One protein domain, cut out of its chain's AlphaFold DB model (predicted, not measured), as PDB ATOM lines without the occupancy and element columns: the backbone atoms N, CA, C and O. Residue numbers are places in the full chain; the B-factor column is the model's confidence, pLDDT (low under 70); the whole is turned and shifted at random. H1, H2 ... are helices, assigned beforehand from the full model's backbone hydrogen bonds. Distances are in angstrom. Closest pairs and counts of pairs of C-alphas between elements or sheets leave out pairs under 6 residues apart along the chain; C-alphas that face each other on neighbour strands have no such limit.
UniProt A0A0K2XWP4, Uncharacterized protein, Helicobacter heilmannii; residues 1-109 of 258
ATOM      1  N   MET A   1     168.174 140.403 112.190       75.75
ATOM      2  CA  MET A   1     166.937 141.155 111.862       75.75
ATOM      3  C   MET A   1     165.840 140.604 112.759       75.75
ATOM      4  O   MET A   1     165.927 139.421 113.057       75.75
ATOM      5  N   LYS A   2     164.894 141.413 113.258       84.56
ATOM      6  CA  LYS A   2     163.825 140.875 114.116       84.56
ATOM      7  C   LYS A   2     162.877 140.051 113.242       84.56
ATOM      8  O   LYS A   2     162.471 140.534 112.193       84.56
ATOM      9  N   GLU A   3     162.564 138.829 113.648       93.38
ATOM     10  CA  GLU A   3     161.503 138.032 113.029       93.38
ATOM     11  C   GLU A   3     160.147 138.489 113.570       93.38
ATOM     12  O   GLU A   3     160.057 138.875 114.735       93.38
ATOM     13  N   ALA A   4     159.109 138.456 112.734       94.81
ATOM     14  CA  ALA A   4     157.758 138.818 113.147       94.81
ATOM     15  C   ALA A   4     156.782 137.649 112.978       94.81
ATOM     16  O   ALA A   4     156.791 136.938 111.958       94.81
ATOM     17  N   SER A   5     155.916 137.467 113.974       96.75
ATOM     18  CA  SER A   5     154.788 136.541 113.871       96.75
ATOM     19  C   SER A   5     153.742 137.058 112.873       96.75
ATOM     20  O   SER A   5     153.813 138.192 112.392       96.75
ATOM     21  N   ILE A   6     152.778 136.208 112.512       95.75
ATOM     22  CA  ILE A   6     151.653 136.635 111.667       95.75
ATOM     23  C   ILE A   6     150.799 137.655 112.430       95.75
ATOM     24  O   ILE A   6     150.387 138.656 111.854       95.75
ATOM     25  N   GLU A   7     150.588 137.442 113.727       95.00
ATOM     26  CA  GLU A   7     149.821 138.335 114.597       95.00
ATOM     27  C   GLU A   7     150.475 139.717 114.709       95.00
ATOM     28  O   GLU A   7     149.796 140.723 114.517       95.00
ATOM     29  N   GLU A   8     151.793 139.776 114.946       93.56
ATOM     30  CA  GLU A   8     152.539 141.042 114.987       93.56
ATOM     31  C   GLU A   8     152.432 141.796 113.651       93.56
ATOM     32  O   GLU A   8     152.249 143.014 113.629       93.56
ATOM     33  N   PHE A   9     152.514 141.071 112.532       94.31
ATOM     34  CA  PHE A   9     152.380 141.650 111.200       94.31
ATOM     35  C   PHE A   9     150.977 142.216 110.960       94.31
ATOM     36  O   PHE A   9     150.844 143.373 110.570       94.31
ATOM     37  N   MET A  10     149.926 141.442 111.245       94.06
ATOM     38  CA  MET A  10     148.543 141.883 111.039       94.06
ATOM     39  C   MET A  10     148.168 143.057 111.949       94.06
ATOM     40  O   MET A  10     147.489 143.980 111.503       94.06
ATOM     41  N   GLN A  11     148.662 143.080 113.190       93.25
ATOM     42  CA  GLN A  11     148.457 144.206 114.102       93.25
ATOM     43  C   GLN A  11     149.104 145.499 113.578       93.25
ATOM     44  O   GLN A  11     148.531 146.585 113.710       93.25
ATOM     45  N   ALA A  12     150.285 145.401 112.964       90.25
ATOM     46  CA  ALA A  12     150.938 146.543 112.340       90.25
ATOM     47  C   ALA A  12     150.203 147.018 111.077       90.25
ATOM     48  O   ALA A  12     150.046 148.222 110.904       90.25
ATOM     49  N   ILE A  13     149.680 146.110 110.244       90.00
ATOM     50  CA  ILE A  13     148.820 146.482 109.105       90.00
ATOM     51  C   ILE A  13     147.579 147.239 109.593       90.00
ATOM     52  O   ILE A  13     147.278 148.313 109.072       90.00
ATOM     53  N   GLN A  14     146.905 146.738 110.634       90.19
ATOM     54  CA  GLN A  14     145.746 147.411 111.227       90.19
ATOM     55  C   GLN A  14     146.101 148.816 111.725       90.19
ATOM     56  O   GLN A  14     145.415 149.785 111.405       90.19
ATOM     57  N   SER A  15     147.210 148.939 112.458       87.56
ATOM     58  CA  SER A  15     147.625 150.199 113.083       87.56
ATOM     59  C   SER A  15     148.128 151.233 112.071       87.56
ATOM     60  O   SER A  15     147.820 152.414 112.190       87.56
ATOM     61  N   SER A  16     148.907 150.802 111.077       84.50
ATOM     62  CA  SER A  16     149.586 151.691 110.131       84.50
ATOM     63  C   SER A  16     148.765 151.991 108.881       84.50
ATOM     64  O   SER A  16     148.944 153.045 108.277       84.50
ATOM     65  N   MET A  17     147.872 151.092 108.468       80.31
ATOM     66  CA  MET A  17     147.076 151.254 107.247       80.31
ATOM     67  C   MET A  17     145.584 151.471 107.513       80.31
ATOM     68  O   MET A  17     144.848 151.753 106.571       80.31
ATOM     69  N   GLY A  18     145.136 151.358 108.769       81.94
ATOM     70  CA  GLY A  18     143.734 151.548 109.150       81.94
ATOM     71  C   GLY A  18     142.795 150.483 108.581       81.94
ATOM     72  O   GLY A  18     141.609 150.743 108.418       81.94
ATOM     73  N   ILE A  19     143.327 149.310 108.229       81.31
ATOM     74  CA  ILE A  19     142.556 148.195 107.674       81.31
ATOM     75  C   ILE A  19     142.110 147.330 108.847       81.31
ATOM     76  O   ILE A  19     142.959 146.760 109.525       81.31
ATOM     77  N   ASP A  20     140.804 147.220 109.085       79.12
ATOM     78  CA  ASP A  20     140.247 146.449 110.199       79.12
ATOM     79  C   ASP A  20     139.463 145.224 109.700       79.12
ATOM     80  O   ASP A  20     138.762 145.278 108.686       79.12
ATOM     81  N   LYS A  21     139.570 144.110 110.428       80.19
ATOM     82  CA  LYS A  21     138.810 142.880 110.180       80.19
ATOM     83  C   LYS A  21     137.309 143.073 110.387       80.19
ATOM     84  O   LYS A  21     136.511 142.423 109.705       80.19
ATOM     85  N   ASP A  22     136.947 143.943 111.326       83.44
ATOM     86  CA  ASP A  22     135.566 144.207 111.727       83.44
ATOM     87  C   ASP A  22     134.957 145.405 110.969       83.44
ATOM     88  O   ASP A  22     133.867 145.875 111.308       83.44
ATOM     89  N   ASP A  23     135.630 145.890 109.916       79.75
ATOM     90  CA  ASP A  23     135.136 146.984 109.083       79.75
ATOM     91  C   ASP A  23     133.846 146.571 108.330       79.75
ATOM     92  O   ASP A  23     133.817 145.541 107.641       79.75
ATOM     93  N   PRO A  24     132.750 147.353 108.431       79.50
ATOM     94  CA  PRO A  24     131.481 147.040 107.777       79.50
ATOM     95  C   PRO A  24     131.534 147.131 106.241       79.50
ATOM     96  O   PRO A  24     130.610 146.660 105.569       79.50
ATOM     97  N   TRP A  25     132.583 147.720 105.658       85.44
ATOM     98  CA  TRP A  25     132.766 147.823 104.214       85.44
ATOM     99  C   TRP A  25     133.361 146.540 103.621       85.44
ATOM    100  O   TRP A  25     134.492 146.146 103.901       85.44
ATOM    101  N   LEU A  26     132.623 145.921 102.691       79.62
ATOM    102  CA  LEU A  26     133.010 144.662 102.034       79.62
ATOM    103  C   LEU A  26     134.403 144.705 101.377       79.62
ATOM    104  O   LEU A  26     135.113 143.700 101.373       79.62
ATOM    105  N   GLU A  27     134.800 145.848 100.816       82.25
ATOM    106  CA  GLU A  27     136.118 146.009 100.189       82.25
ATOM    107  C   GLU A  27     137.261 146.035 101.216       82.25
ATOM    108  O   GLU A  27     138.320 145.470 100.943       82.25
ATOM    109  N   MET A  28     137.035 146.578 102.418       81.81
ATOM    110  CA  MET A  28     138.026 146.543 103.503       81.81
ATOM    111  C   MET A  28     138.208 145.131 104.050       81.81
ATOM    112  O   MET A  28     139.337 144.687 104.241       81.81
ATOM    113  N   LYS A  29     137.122 144.359 104.158       83.62
ATOM    114  CA  LYS A  29     137.198 142.945 104.540       83.62
ATOM    115  C   LYS A  29     137.984 142.097 103.530       83.62
ATOM    116  O   LYS A  29     138.845 141.312 103.918       83.62
ATOM    117  N   LYS A  30     137.746 142.285 102.226       85.81
ATOM    118  CA  LYS A  30     138.535 141.620 101.168       85.81
ATOM    119  C   LYS A  30     140.007 142.027 101.212       85.81
ATOM    120  O   LYS A  30     140.876 141.221 100.889       85.81
ATOM    121  N   LEU A  31     140.290 143.285 101.545       85.31
ATOM    122  CA  LEU A  31     141.653 143.784 101.676       85.31
ATOM    123  C   LEU A  31     142.360 143.151 102.883       85.31
ATOM    124  O   LEU A  31     143.498 142.708 102.746       85.31
ATOM    125  N   TRP A  32     141.666 143.024 104.016       88.38
ATOM    126  CA  TRP A  32     142.148 142.313 105.202       88.38
ATOM    127  C   TRP A  32     142.495 140.847 104.902       88.38
ATOM    128  O   TRP A  32     143.600 140.401 105.200       88.38
ATOM    129  N   GLU A  33     141.605 140.111 104.228       89.62
ATOM    130  CA  GLU A  33     141.840 138.709 103.835       89.62
ATOM    131  C   GLU A  33     143.070 138.550 102.921       89.62
ATOM    132  O   GLU A  33     143.813 137.569 103.018       89.62
ATOM    133  N   LYS A  34     143.329 139.526 102.039       89.56
ATOM    134  CA  LYS A  34     144.528 139.533 101.186       89.56
ATOM    135  C   LYS A  34     145.807 139.757 101.990       89.56
ATOM    136  O   LYS A  34     146.799 139.079 101.724       89.56
ATOM    137  N   TRP A  35     145.778 140.648 102.982       92.00
ATOM    138  CA  TRP A  35     146.896 140.839 103.906       92.00
ATOM    139  C   TRP A  35     147.143 139.608 104.778       92.00
ATOM    140  O   TRP A  35     148.298 139.217 104.921       92.00
ATOM    141  N   GLU A  36     146.098 138.937 105.279       92.56
ATOM    142  CA  GLU A  36     146.245 137.665 106.008       92.56
ATOM    143  C   GLU A  36     146.898 136.591 105.129       92.56
ATOM    144  O   GLU A  36     147.823 135.901 105.566       92.56
ATOM    145  N   LYS A  37     146.467 136.473 103.867       93.19
ATOM    146  CA  LYS A  37     147.065 135.530 102.915       93.19
ATOM    147  C   LYS A  37     148.535 135.855 102.645       93.19
ATOM    148  O   LYS A  37     149.373 134.957 102.692       93.19
ATOM    149  N   LEU A  38     148.867 137.125 102.403       92.31
ATOM    150  CA  LEU A  38     150.257 137.549 102.237       92.31
ATOM    151  C   LEU A  38     151.074 137.237 103.498       92.31
ATOM    152  O   LEU A  38     152.169 136.693 103.393       92.31
ATOM    153  N   ALA A  39     150.536 137.508 104.688       93.69
ATOM    154  CA  ALA A  39     151.207 137.231 105.952       93.69
ATOM    155  C   ALA A  39     151.554 135.743 106.111       93.69
ATOM    156  O   ALA A  39     152.644 135.436 106.590       93.69
ATOM    157  N   GLN A  40     150.674 134.833 105.681       94.56
ATOM    158  CA  GLN A  40     150.928 133.385 105.676       94.56
ATOM    159  C   GLN A  40     151.991 132.968 104.651       94.56
ATOM    160  O   GLN A  40     152.736 132.019 104.884       94.56
ATOM    161  N   GLU A  41     152.059 133.664 103.518       94.25
ATOM    162  CA  GLU A  41     153.008 133.376 102.442       94.25
ATOM    163  C   GLU A  41     154.423 133.920 102.686       94.25
ATOM    164  O   GLU A  41     155.373 133.435 102.067       94.25
ATOM    165  N   LEU A  42     154.565 134.940 103.533       94.50
ATOM    166  CA  LEU A  42     155.855 135.512 103.903       94.50
ATOM    167  C   LEU A  42     156.553 134.657 104.972       94.50
ATOM    168  O   LEU A  42     155.924 134.055 105.843       94.50
ATOM    169  N   SER A  43     157.883 134.637 104.959       95.81
ATOM    170  CA  SER A  43     158.669 134.093 106.067       95.81
ATOM    171  C   SER A  43     158.624 135.029 107.291       95.81
ATOM    172  O   SER A  43     158.334 136.224 107.152       95.81
ATOM    173  N   PRO A  44     158.957 134.543 108.504       95.94
ATOM    174  CA  PRO A  44     159.078 135.402 109.688       95.94
ATOM    175  C   PRO A  44     160.029 136.591 109.495       95.94
ATOM    176  O   PRO A  44     159.775 137.684 109.998       95.94
ATOM    177  N   GLN A  45     161.097 136.401 108.724       93.75
ATOM    178  CA  GLN A  45     162.096 137.432 108.435       93.75
ATOM    179  C   GLN A  45     161.583 138.448 107.416       93.75
ATOM    180  O   GLN A  45     161.841 139.636 107.565       93.75
ATOM    181  N   GLN A  46     160.810 138.007 106.420       94.88
ATOM    182  CA  GLN A  46     160.169 138.898 105.450       94.88
ATOM    183  C   GLN A  46     159.109 139.783 106.109       94.88
ATOM    184  O   GLN A  46     159.074 140.986 105.855       94.88
ATOM    185  N   ARG A  47     158.294 139.219 107.012       95.62
ATOM    186  CA  ARG A  47     157.372 140.013 107.836       95.62
ATOM    187  C   ARG A  47     158.141 141.013 108.693       95.62
ATOM    188  O   ARG A  47     157.829 142.195 108.679       95.62
ATOM    189  N   GLY A  48     159.186 140.557 109.378       93.69
ATOM    190  CA  GLY A  48     160.035 141.415 110.201       93.69
ATOM    191  C   GLY A  48     160.705 142.555 109.430       93.69
ATOM    192  O   GLY A  48     160.743 143.684 109.917       93.69
ATOM    193  N   TYR A  49     161.175 142.286 108.208       94.31
ATOM    194  CA  TYR A  49     161.690 143.303 107.292       94.31
ATOM    195  C   TYR A  49     160.616 144.331 106.951       94.31
ATOM    196  O   TYR A  49     160.853 145.520 107.139       94.31
ATOM    197  N   PHE A  50     159.433 143.884 106.524       92.06
ATOM    198  CA  PHE A  50     158.338 144.785 106.171       92.06
ATOM    199  C   PHE A  50     157.982 145.731 107.326       92.06
ATOM    200  O   PHE A  50     157.878 146.936 107.124       92.06
ATOM    201  N   LEU A  51     157.909 145.211 108.556       92.25
ATOM    202  CA  LEU A  51     157.659 146.031 109.747       92.25
ATOM    203  C   LEU A  51     158.792 147.021 110.052       92.25
ATOM    204  O   LEU A  51     158.543 148.113 110.558       92.25
ATOM    205  N   SER A  52     160.041 146.662 109.743       91.50
ATOM    206  CA  SER A  52     161.205 147.523 109.994       91.50
ATOM    207  C   SER A  52     161.263 148.775 109.113       91.50
ATOM    208  O   SER A  52     162.023 149.690 109.419       91.50
ATOM    209  N   LEU A  53     160.444 148.838 108.060       88.06
ATOM    210  CA  LEU A  53     160.337 149.993 107.167       88.06
ATOM    211  C   LEU A  53     159.577 151.172 107.787       88.06
ATOM    212  O   LEU A  53     159.620 152.278 107.251       88.06
ATOM    213  N   GLY A  54     158.883 150.949 108.906       88.50
ATOM    214  CA  GLY A  54     158.032 151.956 109.530       88.50
ATOM    215  C   GLY A  54     156.755 152.238 108.733       88.50
ATOM    216  O   GLY A  54     156.516 151.682 107.663       88.50
ATOM    217  N   GLU A  55     155.895 153.094 109.283       87.94
ATOM    218  CA  GLU A  55     154.556 153.355 108.738       87.94
ATOM    219  C   GLU A  55     154.582 153.887 107.297       87.94
ATOM    220  O   GLU A  55     153.826 153.411 106.451       87.94
ATOM    221  N   GLU A  56     155.463 154.844 107.005       85.44
ATOM    222  CA  GLU A  56     155.571 155.455 105.676       85.44
ATOM    223  C   GLU A  56     156.068 154.455 104.628       85.44
ATOM    224  O   GLU A  56     155.446 154.318 103.575       85.44
ATOM    225  N   GLY A  57     157.113 153.681 104.941       85.25
ATOM    226  CA  GLY A  57     157.652 152.672 104.029       85.25
ATOM    227  C   GLY A  57     156.686 151.509 103.788       85.25
ATOM    228  O   GLY A  57     156.564 151.029 102.661       85.25
ATOM    229  N   MET A  58     155.934 151.089 104.813       86.94
ATOM    230  CA  MET A  58     154.866 150.094 104.648       86.94
ATOM    231  C   MET A  58     153.754 150.606 103.728       86.94
ATOM    232  O   MET A  58     153.305 149.867 102.849       86.94
ATOM    233  N   LYS A  59     153.324 151.867 103.892       85.19
ATOM    234  CA  LYS A  59     152.317 152.491 103.021       85.19
ATOM    235  C   LYS A  59     152.809 152.610 101.585       85.19
ATOM    236  O   LYS A  59     152.034 152.326 100.681       85.19
ATOM    237  N   GLU A  60     154.058 153.012 101.378       84.75
ATOM    238  CA  GLU A  60     154.666 153.143 100.052       84.75
ATOM    239  C   GLU A  60     154.722 151.796  99.322       84.75
ATOM    240  O   GLU A  60     154.210 151.674  98.212       84.75
ATOM    241  N   LEU A  61     155.237 150.748  99.969       78.62
ATOM    242  CA  LEU A  61     155.249 149.403  99.389       78.62
ATOM    243  C   LEU A  61     153.839 148.870  99.135       78.62
ATOM    244  O   LEU A  61     153.584 148.236  98.114       78.62
ATOM    245  N   ALA A  62     152.887 149.154 100.018       79.38
ATOM    246  CA  ALA A  62     151.508 148.729  99.832       79.38
ATOM    247  C   ALA A  62     150.783 149.413  98.654       79.38
ATOM    248  O   ALA A  62     149.687 148.981  98.298       79.38
ATOM    249  N   GLN A  63     151.370 150.437  98.020       79.19
ATOM    250  CA  GLN A  63     150.831 151.033  96.789       79.19
ATOM    251  C   GLN A  63     151.003 150.128  95.562       79.19
ATOM    252  O   GLN A  63     150.453 150.430  94.500       79.19
ATOM    253  N   HIS A  64     151.736 149.015  95.672       71.50
ATOM    254  CA  HIS A  64     151.802 148.027  94.603       71.50
ATOM    255  C   HIS A  64     150.396 147.510  94.253       71.50
ATOM    256  O   HIS A  64     149.713 146.890  95.064       71.50
ATOM    257  N   TYR A  65     149.984 147.726  92.999       62.19
ATOM    258  CA  TYR A  65     148.674 147.306  92.486       62.19
ATOM    259  C   TYR A  65     148.484 145.779  92.448       62.19
ATOM    260  O   TYR A  65     147.356 145.301  92.320       62.19
ATOM    261  N   ASP A  66     149.573 145.016  92.564       83.00
ATOM    262  CA  ASP A  66     149.581 143.559  92.543       83.00
ATOM    263  C   ASP A  66     150.352 142.979  93.741       83.00
ATOM    264  O   ASP A  66     151.481 143.363  94.053       83.00
ATOM    265  N   TRP A  67     149.727 141.998  94.389       83.44
ATOM    266  CA  TRP A  67     150.218 141.302  95.577       83.44
ATOM    267  C   TRP A  67     151.446 140.448  95.296       83.44
ATOM    268  O   TRP A  67     152.291 140.283  96.177       83.44
ATOM    269  N   HIS A  68     151.571 139.931  94.072       86.00
ATOM    270  CA  HIS A  68     152.780 139.227  93.669       86.00
ATOM    271  C   HIS A  68     153.984 140.177  93.648       86.00
ATOM    272  O   HIS A  68     155.038 139.847  94.192       86.00
ATOM    273  N   HIS A  69     153.801 141.384  93.108       86.69
ATOM    274  CA  HIS A  69     154.831 142.419  93.108       86.69
ATOM    275  C   HIS A  69     155.186 142.871  94.525       86.69
ATOM    276  O   HIS A  69     156.366 142.948  94.843       86.69
ATOM    277  N   LEU A  70     154.199 143.083  95.402       89.06
ATOM    278  CA  LEU A  70     154.463 143.415  96.807       89.06
ATOM    279  C   LEU A  70     155.324 142.346  97.499       89.06
ATOM    280  O   LEU A  70     156.326 142.671  98.134       89.06
ATOM    281  N   LYS A  71     154.976 141.065  97.336       91.44
ATOM    282  CA  LYS A  71     155.753 139.949  97.893       91.44
ATOM    283  C   LYS A  71     157.192 139.935  97.372       91.44
ATOM    284  O   LYS A  71     158.123 139.763  98.156       91.44
ATOM    285  N   LEU A  72     157.372 140.139  96.067       90.19
ATOM    286  CA  LEU A  72     158.692 140.183  95.442       90.19
ATOM    287  C   LEU A  72     159.519 141.374  95.949       90.19
ATOM    288  O   LEU A  72     160.686 141.202  96.290       90.19
ATOM    289  N   SER A  73     158.915 142.559  96.072       90.12
ATOM    290  CA  SER A  73     159.574 143.750  96.620       90.12
ATOM    291  C   SER A  73     160.043 143.533  98.063       90.12
ATOM    292  O   SER A  73     161.155 143.928  98.417       90.12
ATOM    293  N   ILE A  74     159.235 142.857  98.890       91.75
ATOM    294  CA  ILE A  74     159.608 142.478 100.262       91.75
ATOM    295  C   ILE A  74     160.805 141.521 100.255       91.75
ATOM    296  O   ILE A  74     161.733 141.697 101.042       91.75
ATOM    297  N   GLN A  75     160.802 140.524  99.366       92.19
ATOM    298  CA  GLN A  75     161.896 139.563  99.256       92.19
ATOM    299  C   GLN A  75     163.210 140.228  98.820       92.19
ATOM    300  O   GLN A  75     164.211 140.087  99.515       92.19
ATOM    301  N   ILE A  76     163.193 140.988  97.722       90.56
ATOM    302  CA  ILE A  76     164.381 141.680  97.195       90.56
ATOM    303  C   ILE A  76     164.921 142.681  98.222       90.56
ATOM    304  O   ILE A  76     166.130 142.792  98.421       90.56
ATOM    305  N   GLY A  77     164.029 143.417  98.889       89.69
ATOM    306  CA  GLY A  77     164.410 144.354  99.938       89.69
ATOM    307  C   GLY A  77     165.116 143.667 101.109       89.69
ATOM    308  O   GLY A  77     166.172 144.127 101.548       89.69
ATOM    309  N   LEU A  78     164.585 142.530 101.569       93.00
ATOM    310  CA  LEU A  78     165.219 141.718 102.606       93.00
ATOM    311  C   LEU A  78     166.600 141.208 102.166       93.00
ATOM    312  O   LEU A  78     167.552 141.345 102.932       93.00
ATOM    313  N   GLU A  79     166.710 140.646 100.960       91.88
ATOM    314  CA  GLU A  79     167.974 140.132 100.405       91.88
ATOM    315  C   GLU A  79     169.053 141.222 100.406       91.88
ATOM    316  O   GLU A  79     170.110 141.032 101.005       91.88
ATOM    317  N   ARG A  80     168.740 142.419  99.894       90.31
ATOM    318  CA  ARG A  80     169.670 143.561  99.880       90.31
ATOM    319  C   ARG A  80     170.111 144.003 101.271       90.31
ATOM    320  O   ARG A  80     171.278 144.321 101.485       90.31
ATOM    321  N   VAL A  81     169.193 144.045 102.240       91.44
ATOM    322  CA  VAL A  81     169.552 144.414 103.621       91.44
ATOM    323  C   VAL A  81     170.440 143.348 104.261       91.44
ATOM    324  O   VAL A  81     171.313 143.682 105.062       91.44
ATOM    325  N   MET A  82     170.217 142.073 103.947       89.50
ATOM    326  CA  MET A  82     171.045 140.977 104.446       89.50
ATOM    327  C   MET A  82     172.445 141.012 103.831       89.50
ATOM    328  O   MET A  82     173.411 140.934 104.586       89.50
ATOM    329  N   GLU A  83     172.553 141.208 102.515       88.94
ATOM    330  CA  GLU A  83     173.827 141.404 101.809       88.94
ATOM    331  C   GLU A  83     174.608 142.571 102.410       88.94
ATOM    332  O   GLU A  83     175.734 142.395 102.863       88.94
ATOM    333  N   HIS A  84     173.971 143.736 102.547       88.88
ATOM    334  CA  HIS A  84     174.629 144.911 103.106       88.88
ATOM    335  C   HIS A  84     175.095 144.704 104.557       88.88
ATOM    336  O   HIS A  84     176.170 145.156 104.947       88.88
ATOM    337  N   LYS A  85     174.309 143.999 105.381       88.75
ATOM    338  CA  LYS A  85     174.708 143.663 106.759       88.75
ATOM    339  C   LYS A  85     175.868 142.684 106.810       88.75
ATOM    340  O   LYS A  85     176.668 142.751 107.739       88.75
ATOM    341  N   GLU A  86     175.920 141.750 105.874       88.62
ATOM    342  CA  GLU A  86     177.015 140.797 105.777       88.62
ATOM    343  C   GLU A  86     178.299 141.499 105.323       88.62
ATOM    344  O   GLU A  86     179.332 141.331 105.963       88.62
ATOM    345  N   GLU A  87     178.224 142.379 104.322       87.44
ATOM    346  CA  GLU A  87     179.340 143.240 103.906       87.44
ATOM    347  C   GLU A  87     179.861 144.103 105.062       87.44
ATOM    348  O   GLU A  87     181.068 144.161 105.305       87.44
ATOM    349  N   GLN A  88     178.958 144.745 105.813       88.81
ATOM    350  CA  GLN A  88     179.321 145.526 106.997       88.81
ATOM    351  C   GLN A  88     179.992 144.660 108.062       88.81
ATOM    352  O   GLN A  88     181.028 145.051 108.592       88.81
ATOM    353  N   ARG A  89     179.451 143.470 108.350       91.81
ATOM    354  CA  ARG A  89     180.052 142.556 109.329       91.81
ATOM    355  C   ARG A  89     181.446 142.121 108.895       91.81
ATOM    356  O   ARG A  89     182.365 142.189 109.700       91.81
ATOM    357  N   GLN A  90     181.620 141.731 107.635       90.00
ATOM    358  CA  GLN A  90     182.927 141.346 107.104       90.00
ATOM    359  C   GLN A  90     183.924 142.503 107.166       90.00
ATOM    360  O   GLN A  90     185.095 142.289 107.476       90.00
ATOM    361  N   LYS A  91     183.473 143.733 106.900       88.50
ATOM    362  CA  LYS A  91     184.300 144.931 107.049       88.50
ATOM    363  C   LYS A  91     184.716 145.149 108.508       88.50
ATOM    364  O   LYS A  91     185.904 145.296 108.770       88.50
ATOM    365  N   GLU A  92     183.772 145.104 109.447       90.56
ATOM    366  CA  GLU A  92     184.060 145.241 110.881       90.56
ATOM    367  C   GLU A  92     184.987 144.132 111.399       90.56
ATOM    368  O   GLU A  92     185.864 144.387 112.220       90.56
ATOM    369  N   GLU A  93     184.804 142.894 110.939       91.31
ATOM    370  CA  GLU A  93     185.664 141.766 111.301       91.31
ATOM    371  C   GLU A  93     187.098 141.971 110.807       91.31
ATOM    372  O   GLU A  93     188.035 141.734 111.571       91.31
ATOM    373  N   ARG A  94     187.278 142.471 109.577       86.06
ATOM    374  CA  ARG A  94     188.601 142.830 109.042       86.06
ATOM    375  C   ARG A  94     189.243 143.958 109.844       86.06
ATOM    376  O   ARG A  94     190.369 143.797 110.293       86.06
ATOM    377  N   GLU A  95     188.515 145.043 110.104       88.62
ATOM    378  CA  GLU A  95     189.021 146.176 110.893       88.62
ATOM    379  C   GLU A  95     189.413 145.756 112.319       88.62
ATOM    380  O   GLU A  95     190.436 146.194 112.847       88.62
ATOM    381  N   ARG A  96     188.636 144.864 112.951       91.31
ATOM    382  CA  ARG A  96     188.983 144.301 114.266       91.31
ATOM    383  C   ARG A  96     190.225 143.421 114.204       91.31
ATOM    384  O   ARG A  96     191.054 143.512 115.106       91.31
ATOM    385  N   ALA A  97     190.348 142.573 113.186       91.62
ATOM    386  CA  ALA A  97     191.525 141.729 113.003       91.62
ATOM    387  C   ALA A  97     192.791 142.575 112.787       91.62
ATOM    388  O   ALA A  97     193.802 142.327 113.444       91.62
ATOM    389  N   ASP A  98     192.707 143.617 111.958       90.06
ATOM    390  CA  ASP A  98     193.805 144.557 111.716       90.06
ATOM    391  C   ASP A  98     194.195 145.310 112.998       90.06
ATOM    392  O   ASP A  98     195.378 145.425 113.320       90.06
ATOM    393  N   LEU A  99     193.215 145.756 113.794       91.94
ATOM    394  CA  LEU A  99     193.476 146.420 115.074       91.94
ATOM    395  C   LEU A  99     194.173 145.490 116.080       91.94
ATOM    396  O   LEU A  99     195.085 145.921 116.785       91.94
ATOM    397  N   LEU A 100     193.746 144.227 116.166       94.94
ATOM    398  CA  LEU A 100     194.380 143.236 117.040       94.94
ATOM    399  C   LEU A 100     195.830 142.998 116.622       94.94
ATOM    400  O   LEU A 100     196.727 143.071 117.460       94.94
ATOM    401  N   LEU A 101     196.067 142.807 115.324       94.12
ATOM    402  CA  LEU A 101     197.403 142.629 114.766       94.12
ATOM    403  C   LEU A 101     198.309 143.838 115.065       94.12
ATOM    404  O   LEU A 101     199.453 143.678 115.496       94.12
ATOM    405  N   TYR A 102     197.777 145.052 114.909       92.50
ATOM    406  CA  TYR A 102     198.466 146.295 115.250       92.50
ATOM    407  C   TYR A 102     198.850 146.353 116.739       92.50
ATOM    408  O   TYR A 102     199.988 146.671 117.089       92.50
ATOM    409  N   GLN A 103     197.916 146.016 117.634       94.31
ATOM    410  CA  GLN A 103     198.163 146.002 119.078       94.31
ATOM    411  C   GLN A 103     199.211 144.957 119.474       94.31
ATOM    412  O   GLN A 103     200.082 145.247 120.297       94.31
ATOM    413  N   GLU A 104     199.159 143.764 118.881       94.94
ATOM    414  CA  GLU A 104     200.153 142.712 119.098       94.94
ATOM    415  C   GLU A 104     201.556 143.141 118.650       94.94
ATOM    416  O   GLU A 104     202.534 142.859 119.347       94.94
ATOM    417  N   ALA A 105     201.673 143.851 117.524       93.75
ATOM    418  CA  ALA A 105     202.948 144.390 117.056       93.75
ATOM    419  C   ALA A 105     203.535 145.398 118.055       93.75
ATOM    420  O   ALA A 105     204.689 145.257 118.467       93.75
ATOM    421  N   ILE A 106     202.717 146.340 118.542       95.19
ATOM    422  CA  ILE A 106     203.150 147.317 119.551       95.19
ATOM    423  C   ILE A 106     203.595 146.624 120.841       95.19
ATOM    424  O   ILE A 106     204.611 147.008 121.421       95.19
ATOM    425  N   GLN A 107     202.886 145.583 121.289       95.62
ATOM    426  CA  GLN A 107     203.291 144.805 122.468       95.62
ATOM    427  C   GLN A 107     204.658 144.131 122.290       95.62
ATOM    428  O   GLN A 107     205.395 143.974 123.264       95.62
ATOM    429  N   LYS A 108     205.021 143.772 121.054       94.12
ATOM    430  CA  LYS A 108     206.341 143.237 120.689       94.12
ATOM    431  C   LYS A 108     207.398 144.330 120.468       94.12
ATOM    432  O   LYS A 108     208.544 144.005 120.173       94.12
ATOM    433  N   GLY A 109     207.042 145.607 120.628       93.44
ATOM    434  CA  GLY A 109     207.929 146.749 120.393       93.44
ATOM    435  C   GLY A 109     208.114 147.100 118.915       93.44
ATOM    436  O   GLY A 109     209.026 147.855 118.585       93.44
TER     437      GLY A 109
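Overview. This is residues 1 to 109 of the 258 residues of an uncharacterized protein of Helicobacter heilmannii (UniProt A0A0K2XWP4). A small head of short helices has one very long helix, H5, running across it and out of it; the far part of H5, with the printed end, residues 86 to 109, sticks out as a lone arm, and the body without it spans 43 A of the 77 A length. In the head, H2, H3 and H4 each pack on H1: H2 folds back on it as a hairpin, H3 runs beside it the same way, and H4 makes a corner with its last residues, 16 to 17, while the first part of H5, with residues 74 to 78, crosses H3. The printed part has 109 residues with five named helices, H1 to H5 in order along the chain, and no named strand: its class is all helix. The whole is extended, with a radius of gyration of the C-alphas of 20.5 A and spans of 77 by 22 by 22 A.

Along the chain. Start at Met 1, the chain's first residue, and go on to C-alpha 6 at (151.653, 136.635, 111.667), where H1 begins; it holds residues 6 to 17 and is 15.9 A long. Next look for H2, residues 26 to 41, 23.0 A from first to last C-alpha. H3 follows at residues 44 to 52, 12.3 A, and H4 at residues 54 to 61, 10.8 A. Find C-alpha 67 at (150.218, 141.302, 95.577); from there H5 runs 59.6 A to C-alpha 107 at (203.291, 144.805, 122.468).

Arrangement. Begin with H1, the hub, which touches three helices. H2 touches it with residues 35 to 40 alone, and the closest C-alphas, of Ile 6 and Ala 39, are 5.8 A apart; this helical hairpin has a steep tilt of 41 degrees, opposite ways. H3 touches H1 at a shallow tilt of 23 degrees, the same way, with the C-alphas of Phe 9 and Arg 47 closest at 6.2 A. H4 touches residues 16 to 17 of H1 alone, about perpendicular at 84 degrees; the closest C-alphas, of Ser 16 and Glu 55, are 5.4 A apart. Farther out, residues 74 to 78 of H5 touch H3, about perpendicular at 87 degrees, and the C-alphas of Tyr 49 and Leu 78 come closest at 6.1 A. H1 and H5 are apart, as are H2 and H4. In each of H1 to H5, every backbone O i to N i+4 pair is within hydrogen-bond range.

Size, cuts and confidence. The C-alphas farthest apart, of Pro 24 and Gly 109, are 77.5 A apart. Residues 86 to 109, of which 86 to 107 belong to H5, stand free; the body without them spans 43 by 23 by 22 A. The printed part has no cut and no long link. The mean pLDDT of the printed part is 88.9, and residue 65 is the one printed residue under 70.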